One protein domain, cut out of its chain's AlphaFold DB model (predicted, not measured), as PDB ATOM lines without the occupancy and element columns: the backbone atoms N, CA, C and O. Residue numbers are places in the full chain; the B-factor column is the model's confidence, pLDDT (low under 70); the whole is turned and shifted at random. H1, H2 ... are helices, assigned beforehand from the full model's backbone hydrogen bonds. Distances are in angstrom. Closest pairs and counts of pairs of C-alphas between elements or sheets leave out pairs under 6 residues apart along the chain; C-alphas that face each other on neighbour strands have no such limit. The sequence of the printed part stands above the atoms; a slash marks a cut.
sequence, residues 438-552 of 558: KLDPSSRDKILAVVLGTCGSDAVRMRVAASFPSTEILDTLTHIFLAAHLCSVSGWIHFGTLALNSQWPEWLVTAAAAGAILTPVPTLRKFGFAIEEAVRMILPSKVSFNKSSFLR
ATOM      1  N   LYS A 438      38.381 -11.432 -21.380       85.00
ATOM      2  CA  LYS A 438      37.416 -10.353 -21.106       85.00
ATOM      3  C   LYS A 438      37.128  -9.469 -22.317       85.00
ATOM      4  O   LYS A 438      38.018  -9.155 -23.102       85.00
ATOM      5  N   LEU A 439      35.898  -8.973 -22.419       86.88
ATOM      6  CA  LEU A 439      35.471  -8.035 -23.456       86.88
ATOM      7  C   LEU A 439      36.095  -6.632 -23.280       86.88
ATOM      8  O   LEU A 439      35.816  -5.918 -22.316       86.88
ATOM      9  N   ASP A 440      36.890  -6.203 -24.261       89.56
ATOM     10  CA  ASP A 440      37.544  -4.889 -24.297       89.56
ATOM     11  C   ASP A 440      36.541  -3.720 -24.400       89.56
ATOM     12  O   ASP A 440      35.494  -3.852 -25.049       89.56
ATOM     13  N   PRO A 441      36.902  -2.500 -23.938       89.56
ATOM     14  CA  PRO A 441      36.166  -1.274 -24.278       89.56
ATOM     15  C   PRO A 441      36.051  -1.071 -25.795       89.56
ATOM     16  O   PRO A 441      34.972  -0.783 -26.305       89.56
ATOM     17  N   SER A 442      37.117  -1.385 -26.538       90.88
ATOM     18  CA  SER A 442      37.108  -1.393 -28.008       90.88
ATOM     19  C   SER A 442      36.072  -2.354 -28.606       90.88
ATOM     20  O   SER A 442      35.674  -2.189 -29.755       90.88
ATOM     21  N   SER A 443      35.639  -3.377 -27.864       89.06
ATOM     22  CA  SER A 443      34.596  -4.316 -28.280       89.06
ATOM     23  C   SER A 443      33.199  -3.876 -27.832       89.06
ATOM     24  O   SER A 443      32.267  -4.019 -28.622       89.06
ATOM     25  N   ARG A 444      33.044  -3.229 -26.666       90.88
ATOM     26  CA  ARG A 444      31.819  -2.475 -26.318       90.88
ATOM     27  C   ARG A 444      31.479  -1.444 -27.391       90.88
ATOM     28  O   ARG A 444      30.335  -1.382 -27.834       90.88
ATOM     29  N   ASP A 445      32.465  -0.682 -27.853       90.75
ATOM     30  CA  ASP A 445      32.232   0.404 -28.806       90.75
ATOM     31  C   ASP A 445      31.845  -0.121 -30.204       90.75
ATOM     32  O   ASP A 445      31.029   0.499 -30.886       90.75
ATOM     33  N   LYS A 446      32.313  -1.320 -30.600       89.50
ATOM     34  CA  LYS A 446      31.791  -2.046 -31.781       89.50
ATOM     35  C   LYS A 446      30.297  -2.362 -31.637       89.50
ATOM     36  O   LYS A 446      29.559  -2.218 -32.609       89.50
ATOM     37  N   ILE A 447      29.859  -2.801 -30.451       88.31
ATOM     38  CA  ILE A 447      28.454  -3.138 -30.170       88.31
ATOM     39  C   ILE A 447      27.601  -1.859 -30.178       88.31
ATOM     40  O   ILE A 447      26.585  -1.799 -30.873       88.31
ATOM     41  N   LEU A 448      28.052  -0.803 -29.492       89.00
ATOM     42  CA  LEU A 448      27.390   0.505 -29.477       89.00
ATOM     43  C   LEU A 448      27.262   1.097 -30.889       89.00
ATOM     44  O   LEU A 448      26.189   1.564 -31.260       89.00
ATOM     45  N   ALA A 449      28.312   1.029 -31.714       88.19
ATOM     46  CA  ALA A 449      28.283   1.522 -33.093       88.19
ATOM     47  C   ALA A 449      27.245   0.805 -33.980       88.19
ATOM     48  O   ALA A 449      26.721   1.410 -34.917       88.19
ATOM     49  N   VAL A 450      26.907  -0.457 -33.684       85.06
ATOM     50  CA  VAL A 450      25.788  -1.153 -34.338       85.06
ATOM     51  C   VAL A 450      24.454  -0.568 -33.864       85.06
ATOM     52  O   VAL A 450      23.660  -0.158 -34.703       85.06
ATOM     53  N   VAL A 451      24.219  -0.422 -32.556       84.69
ATOM     54  CA  VAL A 451      22.943   0.122 -32.037       84.69
ATOM     55  C   VAL A 451      22.723   1.590 -32.453       84.69
ATOM     56  O   VAL A 451      21.631   1.953 -32.892       84.69
ATOM     57  N   LEU A 452      23.764   2.429 -32.450       86.00
ATOM     58  CA  LEU A 452      23.694   3.801 -32.981       86.00
ATOM     59  C   LEU A 452      23.425   3.844 -34.495       86.00
ATOM     60  O   LEU A 452      22.825   4.803 -34.983       86.00
ATOM     61  N   GLY A 453      23.811   2.795 -35.228       81.25
ATOM     62  CA  GLY A 453      23.497   2.611 -36.645       81.25
ATOM     63  C   GLY A 453      22.007   2.400 -36.935       81.25
ATOM     64  O   GLY A 453      21.572   2.678 -38.050       81.25
ATOM     65  N   THR A 454      21.213   1.971 -35.943       76.94
ATOM     66  CA  THR A 454      19.741   1.949 -36.028       76.94
ATOM     67  C   THR A 454      19.066   3.234 -35.556       76.94
ATOM     68  O   THR A 454      17.849   3.327 -35.635       76.94
ATOM     69  N   CYS A 455      19.798   4.239 -35.072       77.56
ATOM     70  CA  CYS A 455      19.196   5.463 -34.544       77.56
ATOM     71  C   CYS A 455      19.060   6.538 -35.635       77.56
ATOM     72  O   CYS A 455      20.063   7.070 -36.127       77.56
ATOM     73  N   GLY A 456      17.818   6.892 -35.982       70.94
ATOM     74  CA  GLY A 456      17.511   7.868 -37.035       70.94
ATOM     75  C   GLY A 456      17.831   9.335 -36.706       70.94
ATOM     76  O   GLY A 456      18.113  10.103 -37.622       70.94
ATOM     77  N   SER A 457      17.830   9.735 -35.427       77.50
ATOM     78  CA  SER A 457      18.037  11.130 -35.002       77.50
ATOM     79  C   SER A 457      19.150  11.289 -33.961       77.50
ATOM     80  O   SER A 457      19.431  10.396 -33.160       77.50
ATOM     81  N   ASP A 458      19.799  12.453 -33.967       75.50
ATOM     82  CA  ASP A 458      21.027  12.679 -33.198       75.50
ATOM     83  C   ASP A 458      20.772  12.813 -31.685       75.50
ATOM     84  O   ASP A 458      21.460  12.204 -30.869       75.50
ATOM     85  N   ALA A 459      19.674  13.475 -31.303       73.06
ATOM     86  CA  ALA A 459      19.190  13.533 -29.917       73.06
ATOM     87  C   ALA A 459      18.730  12.166 -29.357       73.06
ATOM     88  O   ALA A 459      18.544  12.007 -28.148       73.06
ATOM     89  N   VAL A 460      18.535  11.164 -30.221       72.31
ATOM     90  CA  VAL A 460      18.360   9.764 -29.811       72.31
ATOM     91  C   VAL A 460      19.715   9.072 -29.687       72.31
ATOM     92  O   VAL A 460      19.954   8.436 -28.666       72.31
ATOM     93  N   ARG A 461      20.637   9.251 -30.645       76.94
ATOM     94  CA  ARG A 461      22.009   8.707 -30.563       76.94
ATOM     95  C   ARG A 461      22.732   9.123 -29.286       76.94
ATOM     96  O   ARG A 461      23.287   8.262 -28.614       76.94
ATOM     97  N   MET A 462      22.677  10.404 -28.926       74.38
ATOM     98  CA  MET A 462      23.326  10.916 -27.715       74.38
ATOM     99  C   MET A 462      22.772  10.266 -26.438       74.38
ATOM    100  O   MET A 462      23.550   9.885 -25.568       74.38
ATOM    101  N   ARG A 463      21.450  10.052 -26.347       70.44
ATOM    102  CA  ARG A 463      20.829   9.338 -25.215       70.44
ATOM    103  C   ARG A 463      21.172   7.848 -25.208       70.44
ATOM    104  O   ARG A 463      21.539   7.315 -24.169       70.44
ATOM    105  N   VAL A 464      21.131   7.191 -26.370       77.12
ATOM    106  CA  VAL A 464      21.522   5.779 -26.509       77.12
ATOM    107  C   VAL A 464      22.983   5.555 -26.122       77.12
ATOM    108  O   VAL A 464      23.271   4.565 -25.463       77.12
ATOM    109  N   ALA A 465      23.891   6.471 -26.475       79.00
ATOM    110  CA  ALA A 465      25.296   6.404 -26.081       79.00
ATOM    111  C   ALA A 465      25.511   6.679 -24.581       79.00
ATOM    112  O   ALA A 465      26.295   5.974 -23.947       79.00
ATOM    113  N   ALA A 466      24.808   7.664 -24.011       71.75
ATOM    114  CA  ALA A 466      24.915   8.022 -22.595       71.75
ATOM    115  C   ALA A 466      24.417   6.910 -21.654       71.75
ATOM    116  O   ALA A 466      25.027   6.677 -20.615       71.75
ATOM    117  N   SER A 467      23.351   6.199 -22.032       72.00
ATOM    118  CA  SER A 467      22.750   5.118 -21.235       72.00
ATOM    119  C   SER A 467      23.201   3.708 -21.654       72.00
ATOM    120  O   SER A 467      22.622   2.721 -21.203       72.00
ATOM    121  N   PHE A 468      24.216   3.570 -22.519       81.88
ATOM    122  CA  PHE A 468      24.647   2.254 -23.002       81.88
ATOM    123  C   PHE A 468      25.397   1.451 -21.920       81.88
ATOM    124  O   PHE A 468      26.362   1.984 -21.358       81.88
ATOM    125  N   PRO A 469      25.056   0.166 -21.675       83.69
ATOM    126  CA  PRO A 469      25.674  -0.650 -20.629       83.69
ATOM    127  C   PRO A 469      27.205  -0.662 -20.651       83.69
ATOM    128  O   PRO A 469      27.831  -0.529 -21.706       83.69
ATOM    129  N   SER A 470      27.811  -0.821 -19.474       86.75
ATOM    130  CA  SER A 470      29.266  -0.868 -19.298       86.75
ATOM    131  C   SER A 470      29.907  -2.067 -20.011       86.75
ATOM    132  O   SER A 470      29.239  -3.014 -20.435       86.75
ATOM    133  N   THR A 471      31.236  -2.033 -20.129       89.12
ATOM    134  CA  THR A 471      32.035  -3.163 -20.628       89.12
ATOM    135  C   THR A 471      31.753  -4.439 -19.847       89.12
ATOM    136  O   THR A 471      31.522  -5.471 -20.457       89.12
ATOM    137  N   GLU A 472      31.701  -4.355 -18.518       84.81
ATOM    138  CA  GLU A 472      31.529  -5.495 -17.608       84.81
ATOM    139  C   GLU A 472      30.156  -6.171 -17.747       84.81
ATOM    140  O   GLU A 472      30.029  -7.390 -17.616       84.81
ATOM    141  N   ILE A 473      29.116  -5.402 -18.079       84.31
ATOM    142  CA  ILE A 473      27.782  -5.952 -18.345       84.31
ATOM    143  C   ILE A 473      27.790  -6.692 -19.683       84.31
ATOM    144  O   ILE A 473      27.351  -7.832 -19.767       84.31
ATOM    145  N   LEU A 474      28.350  -6.093 -20.734       87.25
ATOM    146  CA  LEU A 474      28.445  -6.753 -22.040       87.25
ATOM    147  C   LEU A 474      29.386  -7.974 -21.999       87.25
ATOM    148  O   LEU A 474      29.121  -8.967 -22.676       87.25
ATOM    149  N   ASP A 475      30.427  -7.931 -21.165       86.75
ATOM    150  CA  ASP A 475      31.338  -9.037 -20.858       86.75
ATOM    151  C   ASP A 475      30.600 -10.203 -20.190       86.75
ATOM    152  O   ASP A 475      30.598 -11.314 -20.722       86.75
ATOM    153  N   THR A 476      29.905  -9.952 -19.075       87.31
ATOM    154  CA  THR A 476      29.142 -10.984 -18.349       87.31
ATOM    155  C   THR A 476      28.018 -11.576 -19.198       87.31
ATOM    156  O   THR A 476      27.857 -12.794 -19.225       87.31
ATOM    157  N   LEU A 477      27.293 -10.757 -19.966       87.19
ATOM    158  CA  LEU A 477      26.283 -11.230 -20.916       87.19
ATOM    159  C   LEU A 477      26.890 -12.139 -21.996       87.19
ATOM    160  O   LEU A 477      26.381 -13.232 -22.250       87.19
ATOM    161  N   THR A 478      28.016 -11.741 -22.591       89.06
ATOM    162  CA  THR A 478      28.707 -12.553 -23.606       89.06
ATOM    163  C   THR A 478      29.241 -13.864 -23.016       89.06
ATOM    164  O   THR A 478      29.144 -14.916 -23.650       89.06
ATOM    165  N   HIS A 479      29.716 -13.843 -21.770       86.06
ATOM    166  CA  HIS A 479      30.132 -15.037 -21.036       86.06
ATOM    167  C   HIS A 479      28.964 -15.971 -20.683       86.06
ATOM    168  O   HIS A 479      29.124 -17.187 -20.778       86.06
ATOM    169  N   ILE A 480      27.773 -15.450 -20.364       84.94
ATOM    170  CA  ILE A 480      26.551 -16.258 -20.167       84.94
ATOM    171  C   ILE A 480      26.170 -16.988 -21.464       84.94
ATOM    172  O   ILE A 480      25.891 -18.190 -21.440       84.94
ATOM    173  N   PHE A 481      26.233 -16.304 -22.610       87.88
ATOM    174  CA  PHE A 481      26.034 -16.928 -23.921       87.88
ATOM    175  C   PHE A 481      27.067 -18.030 -24.203       87.88
ATOM    176  O   PHE A 481      26.691 -19.134 -24.608       87.88
ATOM    177  N   LEU A 482      28.355 -17.761 -23.965       85.31
ATOM    178  CA  LEU A 482      29.427 -18.742 -24.154       85.31
ATOM    179  C   LEU A 482      29.239 -19.960 -23.237       85.31
ATOM    180  O   LEU A 482      29.313 -21.090 -23.718       85.31
ATOM    181  N   ALA A 483      28.908 -19.748 -21.962       79.88
ATOM    182  CA  ALA A 483      28.657 -20.807 -20.987       79.88
ATOM    183  C   ALA A 483      27.471 -21.706 -21.374       79.88
ATOM    184  O   ALA A 483      27.581 -22.932 -21.308       79.88
ATOM    185  N   ALA A 484      26.372 -21.130 -21.871       77.69
ATOM    186  CA  ALA A 484      25.252 -21.908 -22.401       77.69
ATOM    187  C   ALA A 484      25.655 -22.770 -23.616       77.69
ATOM    188  O   ALA A 484      25.171 -23.892 -23.778       77.69
ATOM    189  N   HIS A 485      26.582 -22.283 -24.450       76.81
ATOM    190  CA  HIS A 485      27.074 -23.020 -25.615       76.81
ATOM    191  C   HIS A 485      28.154 -24.061 -25.284       76.81
ATOM    192  O   HIS A 485      28.228 -25.063 -26.000       76.81
ATOM    193  N   LEU A 486      28.919 -23.909 -24.195       67.38
ATOM    194  CA  LEU A 486      29.880 -24.916 -23.707       67.38
ATOM    195  C   LEU A 486      29.219 -26.272 -23.432       67.38
ATOM    196  O   LEU A 486      29.769 -27.316 -23.778       67.38
ATOM    197  N   CYS A 487      28.023 -26.264 -22.840       59.19
ATOM    198  CA  CYS A 487      27.253 -27.477 -22.560       59.19
ATOM    199  C   CYS A 487      26.474 -28.010 -23.780       59.19
ATOM    200  O   CYS A 487      25.827 -29.055 -23.691       59.19
ATOM    201  N   SER A 488      26.514 -27.314 -24.922       60.06
ATOM    202  CA  SER A 488      25.795 -27.718 -26.130       60.06
ATOM    203  C   SER A 488      26.594 -28.732 -26.958       60.06
ATOM    204  O   SER A 488      27.801 -28.605 -27.146       60.06
ATOM    205  N   VAL A 489      25.912 -29.704 -27.573       43.62
ATOM    206  CA  VAL A 489      26.526 -30.655 -28.531       43.62
ATOM    207  C   VAL A 489      26.739 -29.996 -29.914       43.62
ATOM    208  O   VAL A 489      26.632 -30.644 -30.955       43.62
ATOM    209  N   SER A 490      26.945 -28.676 -29.956       48.00
ATOM    210  CA  SER A 490      26.823 -27.868 -31.168       48.00
ATOM    211  C   SER A 490      28.191 -27.377 -31.665       48.00
ATOM    212  O   SER A 490      28.870 -26.568 -31.042       48.00
ATOM    213  N   GLY A 491      28.621 -27.893 -32.818       58.41
ATOM    214  CA  GLY A 491      29.944 -27.623 -33.400       58.41
ATOM    215  C   GLY A 491      30.088 -26.258 -34.084       58.41
ATOM    216  O   GLY A 491      30.759 -26.183 -35.109       58.41
ATOM    217  N   TRP A 492      29.420 -25.214 -33.583       60.75
ATOM    218  CA  TRP A 492      29.417 -23.873 -34.188       60.75
ATOM    219  C   TRP A 492      30.478 -22.935 -33.602       60.75
ATOM    220  O   TRP A 492      30.971 -22.066 -34.317       60.75
ATOM    221  N   ILE A 493      30.850 -23.115 -32.330       70.69
ATOM    222  CA  ILE A 493      31.888 -22.326 -31.652       70.69
ATOM    223  C   ILE A 493      33.086 -23.239 -31.382       70.69
ATOM    224  O   ILE A 493      32.994 -24.197 -30.617       70.69
ATOM    225  N   HIS A 494      34.223 -22.950 -32.017       71.69
ATOM    226  CA  HIS A 494      35.469 -23.673 -31.773       71.69
ATOM    227  C   HIS A 494      36.308 -22.935 -30.722       71.69
ATOM    228  O   HIS A 494      37.159 -22.108 -31.050       71.69
ATOM    229  N   PHE A 495      36.046 -23.239 -29.448       71.44
ATOM    230  CA  PHE A 495      36.660 -22.589 -28.283       71.44
ATOM    231  C   PHE A 495      38.199 -22.548 -28.337       71.44
ATOM    232  O   PHE A 495      38.794 -21.534 -27.994       71.44
ATOM    233  N   GLY A 496      38.855 -23.584 -28.877       65.88
ATOM    234  CA  GLY A 496      40.317 -23.628 -29.041       65.88
ATOM    235  C   GLY A 496      40.921 -22.607 -30.017       65.88
ATOM    236  O   GLY A 496      42.141 -22.484 -30.076       65.88
ATOM    237  N   THR A 497      40.100 -21.884 -30.786       69.88
ATOM    238  CA  THR A 497      40.526 -20.803 -31.699       69.88
ATOM    239  C   THR A 497      39.673 -19.538 -31.556       69.88
ATOM    240  O   THR A 497      39.697 -18.682 -32.440       69.88
ATOM    241  N   LEU A 498      38.875 -19.421 -30.490       75.62
ATOM    242  CA  LEU A 498      38.074 -18.229 -30.238       75.62
ATOM    243  C   LEU A 498      38.935 -17.189 -29.510       75.62
ATOM    244  O   LEU A 498      39.329 -17.407 -28.371       75.62
ATOM    245  N   ALA A 499      39.198 -16.062 -30.169       82.00
ATOM    246  CA  ALA A 499      39.670 -14.837 -29.525       82.00
ATOM    247  C   ALA A 499      38.494 -13.858 -29.487       82.00
ATOM    248  O   ALA A 499      37.985 -13.486 -30.553       82.00
ATOM    249  N   LEU A 500      38.031 -13.473 -28.296       82.62
ATOM    250  CA  LEU A 500      36.764 -12.764 -28.113       82.62
ATOM    251  C   LEU A 500      36.793 -11.393 -28.794       82.62
ATOM    252  O   LEU A 500      35.974 -11.087 -29.660       82.62
ATOM    253  N   ASN A 501      37.814 -10.597 -28.487       85.94
ATOM    254  CA  ASN A 501      37.940  -9.227 -28.988       85.94
ATOM    255  C   ASN A 501      38.254  -9.124 -30.488       85.94
ATOM    256  O   ASN A 501      38.104  -8.053 -31.083       85.94
ATOM    257  N   SER A 502      38.620 -10.242 -31.125       84.69
ATOM    258  CA  SER A 502      38.831 -10.337 -32.577       84.69
ATOM    259  C   SER A 502      37.554 -10.659 -33.368       84.69
ATOM    260  O   SER A 502      37.607 -10.706 -34.597       84.69
ATOM    261  N   GLN A 503      36.413 -10.899 -32.708       87.31
ATOM    262  CA  GLN A 503      35.161 -11.205 -33.405       87.31
ATOM    263  C   GLN A 503      34.530  -9.972 -34.072       87.31
ATOM    264  O   GLN A 503      34.744  -8.822 -33.677       87.31
ATOM    265  N   TRP A 504      33.730 -10.234 -35.109       84.56
ATOM    266  CA  TRP A 504      33.005  -9.213 -35.865       84.56
ATOM    267  C   TRP A 504      31.956  -8.507 -34.986       84.56
ATOM    268  O   TRP A 504      31.350  -9.173 -34.139       84.56
ATOM    269  N   PRO A 505      31.677  -7.203 -35.198       86.06
ATOM    270  CA  PRO A 505      30.680  -6.462 -34.423       86.06
ATOM    271  C   PRO A 505      29.324  -7.166 -34.371       86.06
ATOM    272  O   PRO A 505      28.747  -7.311 -33.303       86.06
ATOM    273  N   GLU A 506      28.845  -7.675 -35.507       86.00
ATOM    274  CA  GLU A 506      27.578  -8.402 -35.615       86.00
ATOM    275  C   GLU A 506      27.543  -9.639 -34.706       86.00
ATOM    276  O   GLU A 506      26.535  -9.879 -34.047       86.00
ATOM    277  N   TRP A 507      28.645 -10.396 -34.633       88.69
ATOM    278  CA  TRP A 507      28.743 -11.584 -33.783       88.69
ATOM    279  C   TRP A 507      28.725 -11.204 -32.300       88.69
ATOM    280  O   TRP A 507      27.931 -11.759 -31.543       88.69
ATOM    281  N   LEU A 508      29.536 -10.213 -31.906       88.81
ATOM    282  CA  LEU A 508      29.602  -9.712 -30.527       88.81
ATOM    283  C   LEU A 508      28.242  -9.200 -30.044       88.81
ATOM    284  O   LEU A 508      27.812  -9.530 -28.942       88.81
ATOM    285  N   VAL A 509      27.532  -8.452 -30.896       88.69
ATOM    286  CA  VAL A 509      26.188  -7.951 -30.593       88.69
ATOM    287  C   VAL A 509      25.207  -9.117 -30.407       88.69
ATOM    288  O   VAL A 509      24.479  -9.132 -29.417       88.69
ATOM    289  N   THR A 510      25.210 -10.126 -31.291       89.38
ATOM    290  CA  THR A 510      24.333 -11.304 -31.127       89.38
ATOM    291  C   THR A 510      24.677 -12.154 -29.904       89.38
ATOM    292  O   THR A 510      23.770 -12.669 -29.260       89.38
ATOM    293  N   ALA A 511      25.958 -12.275 -29.544       90.12
ATOM    294  CA  ALA A 511      26.391 -13.027 -28.370       90.12
ATOM    295  C   ALA A 511      25.943 -12.337 -27.069       90.12
ATOM    296  O   ALA A 511      25.343 -12.981 -26.209       90.12
ATOM    297  N   ALA A 512      26.140 -11.020 -26.956       90.19
ATOM    298  CA  ALA A 512      25.655 -10.238 -25.819       90.19
ATOM    299  C   ALA A 512      24.116 -10.239 -25.722       90.19
ATOM    300  O   ALA A 512      23.569 -10.390 -24.631       90.19
ATOM    301  N   ALA A 513      23.405 -10.126 -26.851       89.44
ATOM    302  CA  ALA A 513      21.940 -10.121 -26.886       89.44
ATOM    303  C   ALA A 513      21.328 -11.474 -26.489       89.44
ATOM    304  O   ALA A 513      20.470 -11.530 -25.607       89.44
ATOM    305  N   ALA A 514      21.817 -12.575 -27.069       88.94
ATOM    306  CA  ALA A 514      21.389 -13.922 -26.705       88.94
ATOM    307  C   ALA A 514      21.760 -14.260 -25.249       88.94
ATOM    308  O   ALA A 514      20.978 -14.892 -24.542       88.94
ATOM    309  N   GLY A 515      22.910 -13.780 -24.766       87.00
ATOM    310  CA  GLY A 515      23.286 -13.849 -23.353       87.00
ATOM    311  C   GLY A 515      22.300 -13.122 -22.439       87.00
ATOM    312  O   GLY A 515      21.893 -13.672 -21.420       87.00
ATOM    313  N   ALA A 516      21.841 -11.931 -22.835       85.88
ATOM    314  CA  ALA A 516      20.841 -11.155 -22.101       85.88
ATOM    315  C   ALA A 516      19.468 -11.840 -22.063       85.88
ATOM    316  O   ALA A 516      18.838 -11.887 -21.006       85.88
ATOM    317  N   ILE A 517      19.047 -12.456 -23.173       86.31
ATOM    318  CA  ILE A 517      17.818 -13.265 -23.267       86.31
ATOM    319  C   ILE A 517      17.872 -14.503 -22.348       86.31
ATOM    320  O   ILE A 517      16.838 -14.930 -21.834       86.31
ATOM    321  N   LEU A 518      19.067 -15.047 -22.089       85.31
ATOM    322  CA  LEU A 518      19.295 -16.174 -21.176       85.31
ATOM    323  C   LEU A 518      19.366 -15.779 -19.686       85.31
ATOM    324  O   LEU A 518      19.398 -16.663 -18.830       85.31
ATOM    325  N   THR A 519      19.386 -14.485 -19.345       80.56
ATOM    326  CA  THR A 519      19.369 -14.046 -17.936       80.56
ATOM    327  C   THR A 519      17.981 -14.213 -17.300       80.56
ATOM    328  O   THR A 519      16.964 -14.071 -17.980       80.56
ATOM    329  N   PRO A 520      17.880 -14.436 -15.974       77.31
ATOM    330  CA  PRO A 520      16.586 -14.398 -15.287       77.31
ATOM    331  C   PRO A 520      15.984 -12.979 -15.249       77.31
ATOM    332  O   PRO A 520      14.763 -12.826 -15.204       77.31
ATOM    333  N   VAL A 521      16.820 -11.939 -15.308       77.81
ATOM    334  CA  VAL A 521      16.444 -10.532 -15.102       77.81
ATOM    335  C   VAL A 521      15.553 -10.014 -16.249       77.81
ATOM    336  O   VAL A 521      15.993 -10.006 -17.401       77.81
ATOM    337  N   PRO A 522      14.312  -9.550 -15.987       76.50
ATOM    338  CA  PRO A 522      13.395  -9.113 -17.045       76.50
ATOM    339  C   PRO A 522      13.908  -7.934 -17.888       76.50
ATOM    340  O   PRO A 522      13.735  -7.936 -19.106       76.50
ATOM    341  N   THR A 523      14.571  -6.948 -17.274       75.12
ATOM    342  CA  THR A 523      15.101  -5.756 -17.967       75.12
ATOM    343  C   THR A 523      16.248  -6.098 -18.921       75.12
ATOM    344  O   THR A 523      16.275  -5.611 -20.052       75.12
ATOM    345  N   LEU A 524      17.146  -7.009 -18.528       78.06
ATOM    346  CA  LEU A 524      18.192  -7.535 -19.412       78.06
ATOM    347  C   LEU A 524      17.597  -8.367 -20.556       78.06
ATOM    348  O   LEU A 524      18.014  -8.202 -21.700       78.06
ATOM    349  N   ARG A 525      16.561  -9.181 -20.304       82.44
ATOM    350  CA  ARG A 525      15.846  -9.899 -21.376       82.44
ATOM    351  C   ARG A 525      15.194  -8.942 -22.385       82.44
ATOM    352  O   ARG A 525      15.394  -9.122 -23.585       82.44
ATOM    353  N   LYS A 526      14.498  -7.887 -21.929       77.44
ATOM    354  CA  LYS A 526      13.969  -6.810 -22.798       77.44
ATOM    355  C   LYS A 526      15.075  -6.172 -23.652       77.44
ATOM    356  O   LYS A 526      14.913  -6.030 -24.862       77.44
ATOM    357  N   PHE A 527      16.202  -5.821 -23.028       82.75
ATOM    358  CA  PHE A 527      17.374  -5.244 -23.693       82.75
ATOM    359  C   PHE A 527      17.960  -6.184 -24.762       82.75
ATOM    360  O   PHE A 527      18.252  -5.738 -25.871       82.75
ATOM    361  N   GLY A 528      18.058  -7.484 -24.472       80.75
ATOM    362  CA  GLY A 528      18.499  -8.497 -25.432       80.75
ATOM    363  C   GLY A 528      17.623  -8.541 -26.684       80.75
ATOM    364  O   GLY A 528      18.142  -8.404 -27.790       80.75
ATOM    365  N   PHE A 529      16.297  -8.624 -26.527       82.38
ATOM    366  CA  PHE A 529      15.370  -8.602 -27.666       82.38
ATOM    367  C   PHE A 529      15.437  -7.290 -28.468       82.38
ATOM    368  O   PHE A 529      15.397  -7.324 -29.699       82.38
ATOM    369  N   ALA A 530      15.593  -6.138 -27.805       79.38
ATOM    370  CA  ALA A 530      15.781  -4.855 -28.488       79.38
ATOM    371  C   ALA A 530      17.080  -4.828 -29.322       79.38
ATOM    372  O   ALA A 530      17.094  -4.303 -30.435       79.38
ATOM    373  N   ILE A 531      18.164  -5.440 -28.835       83.56
ATOM    374  CA  ILE A 531      19.416  -5.538 -29.592       83.56
ATOM    375  C   ILE A 531      19.335  -6.563 -30.737       83.56
ATOM    376  O   ILE A 531      19.842  -6.275 -31.824       83.56
ATOM    377  N   GLU A 532      18.680  -7.717 -30.562       82.19
ATOM    378  CA  GLU A 532      18.437  -8.650 -31.678       82.19
ATOM    379  C   GLU A 532      17.647  -7.973 -32.809       82.19
ATOM    380  O   GLU A 532      17.997  -8.111 -33.984       82.19
ATOM    381  N   GLU A 533      16.638  -7.170 -32.459       79.38
ATOM    382  CA  GLU A 533      15.852  -6.379 -33.408       79.38
ATOM    383  C   GLU A 533      16.714  -5.320 -34.124       79.38
ATOM    384  O   GLU A 533      16.659  -5.198 -35.352       79.38
ATOM    385  N   ALA A 534      17.597  -4.619 -33.401       78.00
ATOM    386  CA  ALA A 534      18.543  -3.676 -34.000       78.00
ATOM    387  C   ALA A 534      19.492  -4.356 -35.015       78.00
ATOM    388  O   ALA A 534      19.697  -3.861 -36.128       78.00
ATOM    389  N   VAL A 535      20.017  -5.543 -34.684       78.19
ATOM    390  CA  VAL A 535      20.824  -6.359 -35.611       78.19
ATOM    391  C   VAL A 535      20.001  -6.797 -36.826       78.19
ATOM    392  O   VAL A 535      20.481  -6.701 -37.962       78.19
ATOM    393  N   ARG A 536      18.749  -7.226 -36.622       78.38
ATOM    394  CA  ARG A 536      17.829  -7.637 -37.696       78.38
ATOM    395  C   ARG A 536      17.563  -6.510 -38.699       78.38
ATOM    396  O   ARG A 536      17.378  -6.790 -39.884       78.38
ATOM    397  N   MET A 537      17.581  -5.254 -38.253       71.31
ATOM    398  CA  MET A 537      17.415  -4.073 -39.110       71.31
ATOM    399  C   MET A 537      18.701  -3.680 -39.867       71.31
ATOM    400  O   MET A 537      18.617  -3.161 -40.982       71.31
ATOM    401  N   ILE A 538      19.894  -3.977 -39.332       68.75
ATOM    402  CA  ILE A 538      21.188  -3.640 -39.965       68.75
ATOM    403  C   ILE A 538      21.696  -4.707 -40.942       68.75
ATOM    404  O   ILE A 538      22.317  -4.370 -41.954       68.75
ATOM    405  N   LEU A 539      21.433  -5.993 -40.699       63.25
ATOM    406  CA  LEU A 539      21.895  -7.067 -41.592       63.25
ATOM    407  C   LEU A 539      21.458  -6.867 -43.070       63.25
ATOM    408  O   LEU A 539      22.309  -7.007 -43.956       63.25
ATOM    409  N   PRO A 540      20.208  -6.462 -43.391       55.88
ATOM    410  CA  PRO A 540      19.797  -6.167 -44.768       55.88
ATOM    411  C   PRO A 540      20.482  -4.930 -45.375       55.88
ATOM    412  O   PRO A 540      20.806  -4.925 -46.571       55.88
ATOM    413  N   SER A 541      20.724  -3.882 -44.578       50.44
ATOM    414  CA  SER A 541      21.332  -2.636 -45.063       50.44
ATOM    415  C   SER A 541      22.829  -2.808 -45.335       50.44
ATOM    416  O   SER A 541      23.302  -2.394 -46.392       50.44
ATOM    417  N   LYS A 542      23.573  -3.538 -44.491       50.62
ATOM    418  CA  LYS A 542      24.978  -3.881 -44.777       50.62
ATOM    419  C   LYS A 542      25.126  -4.808 -45.987       50.62
ATOM    420  O   LYS A 542      26.011  -4.579 -46.806       50.62
ATOM    421  N   VAL A 543      24.254  -5.804 -46.174       48.00
ATOM    422  CA  VAL A 543      24.314  -6.704 -47.351       48.00
ATOM    423  C   VAL A 543      24.000  -5.978 -48.668       48.00
ATOM    424  O   VAL A 543      24.558  -6.325 -49.712       48.00
ATOM    425  N   SER A 544      23.148  -4.951 -48.649       38.03
ATOM    426  CA  SER A 544      22.879  -4.110 -49.826       38.03
ATOM    427  C   SER A 544      23.964  -3.046 -50.049       38.03
ATOM    428  O   SER A 544      24.440  -2.893 -51.178       38.03
ATOM    429  N   PHE A 545      24.457  -2.394 -48.992       40.56
ATOM    430  CA  PHE A 545      25.558  -1.429 -49.088       40.56
ATOM    431  C   PHE A 545      26.859  -2.091 -49.565       40.56
ATOM    432  O   PHE A 545      27.511  -1.559 -50.463       40.56
ATOM    433  N   ASN A 546      27.186  -3.289 -49.067       42.56
ATOM    434  CA  ASN A 546      28.393  -4.021 -49.466       42.56
ATOM    435  C   ASN A 546      28.307  -4.610 -50.892       42.56
ATOM    436  O   ASN A 546      29.326  -4.893 -51.513       42.56
ATOM    437  N   LYS A 547      27.101  -4.733 -51.470       41.84
ATOM    438  CA  LYS A 547      26.940  -4.928 -52.925       41.84
ATOM    439  C   LYS A 547      27.232  -3.642 -53.699       41.84
ATOM    440  O   LYS A 547      27.872  -3.690 -54.744       41.84
ATOM    441  N   SER A 548      26.782  -2.490 -53.199       40.53
ATOM    442  CA  SER A 548      26.978  -1.201 -53.877       40.53
ATOM    443  C   SER A 548      28.425  -0.682 -53.825       40.53
ATOM    444  O   SER A 548      28.873  -0.058 -54.783       40.53
ATOM    445  N   SER A 549      29.189  -0.993 -52.771       39.28
ATOM    446  CA  SER A 549      30.633  -0.716 -52.692       39.28
ATOM    447  C   SER A 549      31.432  -1.567 -53.690       39.28
ATOM    448  O   SER A 549      32.275  -1.036 -54.414       39.28
ATOM    449  N   PHE A 550      31.118  -2.863 -53.806       37.22
ATOM    450  CA  PHE A 550      31.725  -3.770 -54.790       37.22
ATOM    451  C   PHE A 550      31.458  -3.322 -56.239       37.22
ATOM    452  O   PHE A 550      32.323  -3.432 -57.101       37.22
ATOM    453  N   LEU A 551      30.282  -2.741 -56.500       42.19
ATOM    454  CA  LEU A 551      29.923  -2.161 -57.800       42.19
ATOM    455  C   LEU A 551      30.525  -0.763 -58.052       42.19
ATOM    456  O   LEU A 551      30.530  -0.309 -59.193       42.19
ATOM    457  N   ARG A 552      31.046  -0.078 -57.023       39.47
ATOM    458  CA  ARG A 552      31.776   1.202 -57.154       39.47
ATOM    459  C   ARG A 552      33.297   1.044 -57.237       39.47
ATOM    460  O   ARG A 552      33.959   1.963 -57.705       39.47
TER     461      ARG A 552
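AT A GLANCE: This is residues 438 to 552 of the 558 residues of an uncharacterized protein of fungal sp. No.14919 (UniProt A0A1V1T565). A small helical body is built round a helical hairpin, in which H4, near the middle, runs alongside an early part of the long H5, with H1 and H3 crossing H4 at large angles. H2 folds back along the end of H1 at the edge of the body, and the last stretch of H5, residues 540 to 552, sticks out as a free arm. The printed part has 115 residues with five named helices, H1 to H5 in chain order, and no named strand; the class is all helix. It is compact, with a radius of gyration of the C-alphas of 14.9 A and spans of 43 by 34 by 22 A.

HOW THE PARTS SIT: H1, residues 441 to 453, is the hub and touches the four other helices. With residues 448 to 452 alone it touches H2, residues 458 to 466, in a hairpin at a shallow tilt of 28 degrees, opposite ways; the closest C-alphas, of Leu 452 and Arg 461, are 5.7 A apart. H1 and H3, residues 471 to 486, only just touch, with 3 pairs of C-alphas within 8 A, and only at their ends; Arg 444 and Thr 471 have the closest C-alphas, 5.7 A apart. H3 touches H4, residues 505 to 517, about perpendicular at 78 degrees, with the C-alphas of Phe 481 and Gly 515 closest at 4.2 A. H4 touches H1 with residues 505 to 509 alone, about perpendicular at 89 degrees; the closest C-alphas, of Lys 446 and Pro 505, are 5.3 A apart. H4 and H5, residues 522 to 552, form a hairpin at a shallow tilt of 19 degrees, opposite ways, in which H5 touches H4 with residues 524 to 535 alone; the C-alphas of Ala 513 and Gly 528 are closest at 4.1 A. H2 is apart from H3, H4 and H5. In H3 and H4 every O i to N i+4 pair is within hydrogen-bond range; in H1 8 of 9 are, in H2 4 of 5 and in H5 24 of 27.

IN THESE COORDINATES: H1 begins at C-alpha 441, (36.166, -1.274, -24.278), and is 18.1 A long. H3 measures 22.1 A and H4 18.3 A from first to last C-alpha. H5 is 45.3 A long, from C-alpha 522 at (13.395, -9.113, -17.045) to C-alpha 552 at (31.776, 1.202, -57.154), with a kink of 26 degrees near residue 540.

THE WHOLE: The two C-alphas farthest apart, of Pro 520 and Arg 552, are 47.2 A apart. The printed part has no cut. The link from H3 to H4, 18 residues, is long, and its residues 487 to 492 stand free. The mean pLDDT of the printed part is 76.0; residues 486 to 492, 496 to 497 and 538 to 552 are under 70.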